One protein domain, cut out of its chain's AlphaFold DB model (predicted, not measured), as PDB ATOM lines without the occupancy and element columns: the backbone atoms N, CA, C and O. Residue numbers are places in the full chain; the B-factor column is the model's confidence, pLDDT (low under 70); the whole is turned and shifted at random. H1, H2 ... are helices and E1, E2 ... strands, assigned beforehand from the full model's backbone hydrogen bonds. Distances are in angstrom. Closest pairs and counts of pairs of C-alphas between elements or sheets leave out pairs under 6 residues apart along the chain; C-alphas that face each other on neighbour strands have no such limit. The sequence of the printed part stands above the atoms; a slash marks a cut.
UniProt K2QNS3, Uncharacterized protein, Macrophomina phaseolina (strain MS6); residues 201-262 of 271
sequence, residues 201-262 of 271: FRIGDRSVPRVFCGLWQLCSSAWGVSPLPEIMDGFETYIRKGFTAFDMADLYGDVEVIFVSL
ATOM      1  N   PHE A 201     287.738 346.702 197.370       92.56
ATOM      2  CA  PHE A 201     287.729 347.993 196.699       92.56
ATOM      3  C   PHE A 201     289.121 348.619 196.749       92.56
ATOM      4  O   PHE A 201     290.009 348.165 197.473       92.56
ATOM      5  N   ARG A 202     289.334 349.657 195.939       94.38
ATOM      6  CA  ARG A 202     290.632 350.327 195.859       94.38
ATOM      7  C   ARG A 202     290.709 351.505 196.819       94.38
ATOM      8  O   ARG A 202     289.871 352.401 196.763       94.38
ATOM      9  N   ILE A 203     291.779 351.546 197.606       91.94
ATOM     10  CA  ILE A 203     292.239 352.742 198.313       91.94
ATOM     11  C   ILE A 203     293.597 353.108 197.714       91.94
ATOM     12  O   ILE A 203     294.609 352.462 197.985       91.94
ATOM     13  N   GLY A 204     293.599 354.111 196.833       92.56
ATOM     14  CA  GLY A 204     294.777 354.478 196.047       92.56
ATOM     15  C   GLY A 204     295.259 353.335 195.144       92.56
ATOM     16  O   GLY A 204     294.545 352.852 194.254       92.56
ATOM     17  N   ASP A 205     296.497 352.898 195.361       90.00
ATOM     18  CA  ASP A 205     297.142 351.806 194.633       90.00
ATOM     19  C   ASP A 205     296.881 350.417 195.239       90.00
ATOM     20  O   ASP A 205     297.209 349.413 194.608       90.00
ATOM     21  N   ARG A 206     296.239 350.340 196.412       85.81
ATOM     22  CA  ARG A 206     295.992 349.083 197.131       85.81
ATOM     23  C   ARG A 206     294.574 348.571 196.905       85.81
ATOM     24  O   ARG A 206     293.615 349.339 196.972       85.81
ATOM     25  N   SER A 207     294.449 347.264 196.683       87.56
ATOM     26  CA  SER A 207     293.174 346.548 196.799       87.56
ATOM     27  C   SER A 207     293.031 346.042 198.229       87.56
ATOM     28  O   SER A 207     293.933 345.370 198.729       87.56
ATOM     29  N   VAL A 208     291.934 346.391 198.891       90.00
ATOM     30  CA  VAL A 208     291.666 346.035 200.289       90.00
ATOM     31  C   VAL A 208     290.269 345.430 200.419       90.00
ATOM     32  O   VAL A 208     289.387 345.772 199.623       90.00
ATOM     33  N   PRO A 209     290.034 344.535 201.396       92.31
ATOM     34  CA  PRO A 209     288.693 344.038 201.681       92.31
ATOM     35  C   PRO A 209     287.763 345.188 202.071       92.31
ATOM     36  O   PRO A 209     288.173 346.166 202.695       92.31
ATOM     37  N   ARG A 210     286.479 345.058 201.729       92.00
ATOM     38  CA  ARG A 210     285.461 346.054 202.087       92.00
ATOM     39  C   ARG A 210     285.229 346.168 203.591       92.00
ATOM     40  O   ARG A 210     284.805 347.215 204.072       92.00
ATOM     41  N   VAL A 211     285.524 345.099 204.322       91.69
ATOM     42  CA  VAL A 211     285.435 345.036 205.780       91.69
ATOM     43  C   VAL A 211     286.824 345.215 206.379       91.69
ATOM     44  O   VAL A 211     287.750 344.479 206.042       91.69
ATOM     45  N   PHE A 212     286.935 346.178 207.290       92.19
ATOM     46  CA  PHE A 212     288.135 346.448 208.074       92.19
ATOM     47  C   PHE A 212     287.951 345.861 209.472       92.19
ATOM     48  O   PHE A 212     286.924 346.077 210.120       92.19
ATOM     49  N   CYS A 213     288.944 345.116 209.943       90.69
ATOM     50  CA  CYS A 213     288.942 344.518 211.269       90.69
ATOM     51  C   CYS A 213     289.492 345.523 212.287       90.69
ATOM     52  O   CYS A 213     290.699 345.740 212.360       90.69
ATOM     53  N   GLY A 214     288.608 346.141 213.072       90.50
ATOM     54  CA  GLY A 214     289.008 347.026 214.168       90.50
ATOM     55  C   GLY A 214     289.641 346.254 215.321       90.50
ATOM     56  O   GLY A 214     289.045 345.305 215.826       90.50
ATOM     57  N   LEU A 215     290.826 346.679 215.760       89.00
ATOM     58  CA  LEU A 215     291.574 346.008 216.829       89.00
ATOM     59  C   LEU A 215     291.370 346.631 218.216       89.00
ATOM     60  O   LEU A 215     292.018 346.226 219.177       89.00
ATOM     61  N   TRP A 216     290.426 347.566 218.360       85.31
ATOM     62  CA  TRP A 216     290.178 348.285 219.616       85.31
ATOM     63  C   TRP A 216     289.795 347.375 220.805       85.31
ATOM     64  O   TRP A 216     289.982 347.732 221.968       85.31
ATOM     65  N   GLN A 217     289.255 346.181 220.546       84.56
ATOM     66  CA  GLN A 217     288.909 345.213 221.597       84.56
ATOM     67  C   GLN A 217     290.148 344.598 222.253       84.56
ATOM     68  O   GLN A 217     290.086 344.150 223.395       84.56
ATOM     69  N   LEU A 218     291.283 344.604 221.550       84.00
ATOM     70  CA  LEU A 218     292.544 344.102 222.071       84.00
ATOM     71  C   LEU A 218     293.218 345.112 223.012       84.00
ATOM     72  O   LEU A 218     294.120 344.721 223.739       84.00
ATOM     73  N   CYS A 219     292.770 346.371 223.083       77.12
ATOM     74  CA  CYS A 219     293.447 347.441 223.833       77.12
ATOM     75  C   CYS A 219     293.450 347.276 225.349       77.12
ATOM     76  O   CYS A 219     294.257 347.897 226.036       77.12
ATOM     77  N   SER A 220     292.491 346.531 225.893       82.19
ATOM     78  CA  SER A 220     292.383 346.328 227.331       82.19
ATOM     79  C   SER A 220     291.628 345.053 227.628       82.19
ATOM     80  O   SER A 220     290.568 344.796 227.053       82.19
ATOM     81  N   SER A 221     292.105 344.318 228.626       82.44
ATOM     82  CA  SER A 221     291.417 343.142 229.147       82.44
ATOM     83  C   SER A 221     290.055 343.453 229.786       82.44
ATOM     84  O   SER A 221     289.303 342.542 230.124       82.44
ATOM     85  N   ALA A 222     289.690 344.734 229.915       81.19
ATOM     86  CA  ALA A 222     288.347 345.166 230.289       81.19
ATOM     87  C   ALA A 222     287.272 344.892 229.214       81.19
ATOM     88  O   ALA A 222     286.092 344.841 229.559       81.19
ATOM     89  N   TRP A 223     287.655 344.725 227.942       79.69
ATOM     90  CA  TRP A 223     286.728 344.547 226.809       79.69
ATOM     91  C   TRP A 223     286.707 343.127 226.235       79.69
ATOM     92  O   TRP A 223     285.938 342.840 225.321       79.69
ATOM     93  N   GLY A 224     287.533 342.240 226.780       82.62
ATOM     94  CA  GLY A 224     287.701 340.870 226.319       82.62
ATOM     95  C   GLY A 224     289.066 340.343 226.736       82.62
ATOM     96  O   GLY A 224     290.016 341.105 226.902       82.62
ATOM     97  N   VAL A 225     289.166 339.035 226.941       84.12
ATOM     98  CA  VAL A 225     290.391 338.390 227.416       84.12
ATOM     99  C   VAL A 225     290.691 337.218 226.496       84.12
ATOM    100  O   VAL A 225     289.840 336.357 226.302       84.12
ATOM    101  N   SER A 226     291.890 337.197 225.925       87.81
ATOM    102  CA  SER A 226     292.401 336.069 225.150       87.81
ATOM    103  C   SER A 226     293.932 336.061 225.245       87.81
ATOM    104  O   SER A 226     294.542 337.138 225.256       87.81
ATOM    105  N   PRO A 227     294.570 334.888 225.404       86.81
ATOM    106  CA  PRO A 227     296.020 334.778 225.421       86.81
ATOM    107  C   PRO A 227     296.601 335.063 224.035       86.81
ATOM    108  O   PRO A 227     295.942 334.887 223.012       86.81
ATOM    109  N   LEU A 228     297.872 335.470 223.998       85.50
ATOM    110  CA  LEU A 228     298.540 335.865 222.757       85.50
ATOM    111  C   LEU A 228     298.437 334.809 221.634       85.50
ATOM    112  O   LEU A 228     298.111 335.209 220.520       85.50
ATOM    113  N   PRO A 229     298.628 333.492 221.873       85.25
ATOM    114  CA  PRO A 229     298.495 332.486 220.817       85.25
ATOM    115  C   PRO A 229     297.099 332.432 220.186       85.25
ATOM    116  O   PRO A 229     296.992 332.357 218.970       85.25
ATOM    117  N   GLU A 230     296.035 332.546 220.983       88.69
ATOM    118  CA  GLU A 230     294.657 332.539 220.469       88.69
ATOM    119  C   GLU A 230     294.349 333.805 219.659       88.69
ATOM    120  O   GLU A 230     293.672 333.743 218.631       88.69
ATOM    121  N   ILE A 231     294.898 334.952 220.075       88.50
ATOM    122  CA  ILE A 231     294.842 336.187 219.286       88.50
ATOM    123  C   ILE A 231     295.532 335.970 217.929       88.50
ATOM    124  O   ILE A 231     294.969 336.332 216.894       88.50
ATOM    125  N   MET A 232     296.718 335.346 217.912       87.25
ATOM    126  CA  MET A 232     297.449 335.047 216.674       87.25
ATOM    127  C   MET A 232     296.698 334.066 215.765       87.25
ATOM    128  O   MET A 232     296.624 334.307 214.560       87.25
ATOM    129  N   ASP A 233     296.085 333.019 216.319       87.44
ATOM    130  CA  ASP A 233     295.244 332.075 215.568       87.44
ATOM    131  C   ASP A 233     294.021 332.780 214.951       87.44
ATOM    132  O   ASP A 233     293.620 332.500 213.812       87.44
ATOM    133  N   GLY A 234     293.443 333.745 215.676       88.88
ATOM    134  CA  GLY A 234     292.370 334.608 215.187       88.88
ATOM    135  C   GLY A 234     292.802 335.458 213.990       88.88
ATOM    136  O   GLY A 234     292.133 335.445 212.951       88.88
ATOM    137  N   PHE A 235     293.952 336.133 214.096       88.38
ATOM    138  CA  PHE A 235     294.548 336.873 212.979       88.38
ATOM    139  C   PHE A 235     294.793 335.971 211.771       88.38
ATOM    140  O   PHE A 235     294.403 336.314 210.655       88.38
ATOM    141  N   GLU A 236     295.396 334.803 211.985       85.75
ATOM    142  CA  GLU A 236     295.691 333.851 210.918       85.75
ATOM    143  C   GLU A 236     294.411 333.389 210.209       85.75
ATOM    144  O   GLU A 236     294.345 333.357 208.979       85.75
ATOM    145  N   THR A 237     293.358 333.104 210.975       87.50
ATOM    146  CA  THR A 237     292.040 332.739 210.444       87.50
ATOM    147  C   THR A 237     291.443 333.853 209.586       87.50
ATOM    148  O   THR A 237     290.894 333.582 208.517       87.50
ATOM    149  N   TYR A 238     291.542 335.108 210.030       88.31
ATOM    150  CA  TYR A 238     291.007 336.259 209.298       88.31
ATOM    151  C   TYR A 238     291.775 336.491 207.995       88.31
ATOM    152  O   TYR A 238     291.164 336.639 206.935       88.31
ATOM    153  N   ILE A 239     293.103 336.414 208.054       86.94
ATOM    154  CA  ILE A 239     293.978 336.572 206.890       86.94
ATOM    155  C   ILE A 239     293.735 335.462 205.869       86.94
ATOM    156  O   ILE A 239     293.585 335.763 204.686       86.94
ATOM    157  N   ARG A 240     293.631 334.195 206.301       83.56
ATOM    158  CA  ARG A 240     293.325 333.062 205.404       83.56
ATOM    159  C   ARG A 240     292.004 333.237 204.663       83.56
ATOM    160  O   ARG A 240     291.901 332.798 203.523       83.56
ATOM    161  N   LYS A 241     291.026 333.888 205.300       84.88
ATOM    162  CA  LYS A 241     289.723 334.210 204.707       84.88
ATOM    163  C   LYS A 241     289.750 335.436 203.792       84.88
ATOM    164  O   LYS A 241     288.743 335.693 203.153       84.88
ATOM    165  N   GLY A 242     290.854 336.187 203.728       85.19
ATOM    166  CA  GLY A 242     291.001 337.390 202.899       85.19
ATOM    167  C   GLY A 242     290.765 338.720 203.631       85.19
ATOM    168  O   GLY A 242     290.848 339.779 203.006       85.19
ATOM    169  N   PHE A 243     290.516 338.709 204.946       88.25
ATOM    170  CA  PHE A 243     290.433 339.929 205.755       88.25
ATOM    171  C   PHE A 243     291.844 340.412 206.115       88.25
ATOM    172  O   PHE A 243     292.433 340.003 207.112       88.25
ATOM    173  N   THR A 244     292.405 341.265 205.259       88.25
ATOM    174  CA  THR A 244     293.786 341.765 205.354       88.25
ATOM    175  C   THR A 244     293.896 343.240 205.754       88.25
ATOM    176  O   THR A 244     295.008 343.747 205.890       88.25
ATOM    177  N   ALA A 245     292.772 343.935 205.959       90.06
ATOM    178  CA  ALA A 245     292.748 345.317 206.434       90.06
ATOM    179  C   ALA A 245     292.400 345.368 207.927       90.06
ATOM    180  O   ALA A 245     291.287 345.014 208.318       90.06
ATOM    181  N   PHE A 246     293.347 345.826 208.748       90.50
ATOM    182  CA  PHE A 246     293.197 345.970 210.196       90.50
ATOM    183  C   PHE A 246     293.322 347.440 210.595       90.50
ATOM    184  O   PHE A 246     294.224 348.129 210.119       90.50
ATOM    185  N   ASP A 247     292.417 347.906 211.451       89.25
ATOM    186  CA  ASP A 247     292.405 349.276 211.966       89.25
ATOM    187  C   ASP A 247     293.059 349.336 213.355       89.25
ATOM    188  O   ASP A 247     292.718 348.560 214.257       89.25
ATOM    189  N   MET A 248     294.030 350.241 213.490       86.88
ATOM    190  CA  MET A 248     294.862 350.456 214.674       86.88
ATOM    191  C   MET A 248     295.048 351.951 214.921       86.88
ATOM    192  O   MET A 248     295.124 352.735 213.976       86.88
ATOM    193  N   ALA A 249     295.188 352.322 216.190       81.69
ATOM    194  CA  ALA A 249     295.532 353.671 216.614       81.69
ATOM    195  C   ALA A 249     296.572 353.626 217.740       81.69
ATOM    196  O   ALA A 249     296.630 352.667 218.505       81.69
ATOM    197  N   ASP A 250     297.334 354.700 217.900       72.50
ATOM    198  CA  ASP A 250     298.278 354.912 219.006       72.50
ATOM    199  C   ASP A 250     297.608 354.816 220.390       72.50
ATOM    200  O   ASP A 250     298.199 354.362 221.368       72.50
ATOM    201  N   LEU A 251     296.330 355.189 220.475       74.06
ATOM    202  CA  LEU A 251     295.528 355.070 221.694       74.06
ATOM    203  C   LEU A 251     295.065 353.633 221.993       74.06
ATOM    204  O   LEU A 251     294.414 353.412 223.016       74.06
ATOM    205  N   TYR A 252     295.382 352.655 221.138       81.31
ATOM    206  CA  TYR A 252     294.965 351.258 221.289       81.31
ATOM    207  C   TYR A 252     295.900 350.426 222.183       81.31
ATOM    208  O   TYR A 252     295.883 349.198 222.129       81.31
ATOM    209  N   GLY A 253     296.676 351.072 223.054       80.75
ATOM    210  CA  GLY A 253     297.554 350.394 224.006       80.75
ATOM    211  C   GLY A 253     298.642 349.595 223.292       80.75
ATOM    212  O   GLY A 253     299.348 350.114 222.435       80.75
ATOM    213  N   ASP A 254     298.771 348.314 223.617       83.69
ATOM    214  CA  ASP A 254     299.790 347.416 223.066       83.69
ATOM    215  C   ASP A 254     299.351 346.688 221.781       83.69
ATOM    216  O   ASP A 254     300.005 345.743 221.341       83.69
ATOM    217  N   VAL A 255     298.264 347.114 221.133       85.31
ATOM    218  CA  VAL A 255     297.788 346.493 219.884       85.31
ATOM    219  C   VAL A 255     298.847 346.508 218.786       85.31
ATOM    220  O   VAL A 255     299.009 345.507 218.089       85.31
ATOM    221  N   GLU A 256     299.617 347.589 218.663       81.94
ATOM    222  CA  GLU A 256     300.729 347.650 217.709       81.94
ATOM    223  C   GLU A 256     301.812 346.613 218.032       81.94
ATOM    224  O   GLU A 256     302.365 345.999 217.123       81.94
ATOM    225  N   VAL A 257     302.074 346.342 219.316       81.31
ATOM    226  CA  VAL A 257     303.027 345.307 219.754       81.31
ATOM    227  C   VAL A 257     302.550 343.926 219.301       81.31
ATOM    228  O   VAL A 257     303.330 343.137 218.754       81.31
ATOM    229  N   ILE A 258     301.264 343.630 219.513       82.44
ATOM    230  CA  ILE A 258     300.636 342.377 219.078       82.44
ATOM    231  C   ILE A 258     300.716 342.270 217.553       82.44
ATOM    232  O   ILE A 258     301.123 341.236 217.026       82.44
ATOM    233  N   PHE A 259     300.390 343.345 216.839       82.31
ATOM    234  CA  PHE A 259     300.392 343.345 215.383       82.31
ATOM    235  C   PHE A 259     301.801 343.191 214.796       82.31
ATOM    236  O   PHE A 259     301.993 342.397 213.886       82.31
ATOM    237  N   VAL A 260     302.820 343.858 215.342       77.50
ATOM    238  CA  VAL A 260     304.228 343.674 214.929       77.50
ATOM    239  C   VAL A 260     304.721 342.254 215.229       77.50
ATOM    240  O   VAL A 260     305.552 341.702 214.504       77.50
ATOM    241  N   SER A 261     304.186 341.626 216.278       72.44
ATOM    242  CA  SER A 261     304.481 340.229 216.609       72.44
ATOM    243  C   SER A 261     303.927 339.245 215.571       72.44
ATOM    244  O   SER A 261     304.460 338.136 215.450       72.44
ATOM    245  N   LEU A 262     302.932 339.651 214.770       69.81
ATOM    246  CA  LEU A 262     302.530 338.941 213.558       69.81
ATOM    247  C   LEU A 262     303.652 339.067 212.520       69.81
ATOM    248  O   LEU A 262     303.655 339.937 211.652       69.81
TER     249      LEU A 262
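This is residues 201 to 262 of the 271 residues of an uncharacterized protein of Macrophomina phaseolina (strain MS6) (UniProt K2QNS3). A small two-strand hairpin, E1 and E2, forms one end of the domain, and three helices of unequal length lie toward the other end, with the longest, H2, running alone along one side and the short H1 and H3 near each other across from it. Between hairpin and helices, two stretches with no named element come together in a short parallel pairing, residues 213 to 214 with 246 to 247. The printed part has 62 residues, with two strands and then three helices along it; the sheet, order E1 - E2, is antiparallel and the class is mixed, helices and strands. It is only just compact, close to loose, with a radius of gyration of the C-alphas of 12.3 A and spans of 35 by 25 by 19 A.

E1, residues 201 to 203, and E2, residues 206 to 209, are a hairpin with a tight link, antiparallel at 133 degrees; N 201 and O 208 are within hydrogen-bond range at 2.9 A, as are N 208 and O 201 at 3.0 A. H1, residues 216 to 219, and H3, residues 255 to 261, only just touch, with 3 pairs of C-alphas within 8 A; the closest C-alphas, of Cys 219 and Val 255, are 5.9 A apart. H2, residues 228 to 240, is close to H3 but not clearly touching: their closest C-alphas, of Leu 228 and Ile 258, are 7.8 A apart, and their lines are about perpendicular at 79 degrees. H1 and H2 are apart, and H2 and H3 are each apart from both strands. In H2 and H3 every O i to N i+4 pair is within hydrogen-bond range; H1 is too short for such a pair.

E1 begins at C-alpha 201 (287.729, 347.993, 196.699) and is 6.7 A long; E2 is 10.0 A and H1 5.4 A. H2, 18.3 A long, begins at C-alpha 228 (298.540, 335.865, 222.757). H3, 9.7 A long, ends at C-alpha 261 (304.481, 340.229, 216.609).

The two C-alphas farthest apart, of Asp 205 and Ala 222, are 37.3 A from each other. The printed part has no cut, and the link from H2 to H3, residues 241 to 254, is long. The mean pLDDT of the printed part is 85.5, and residue 262 is under 70.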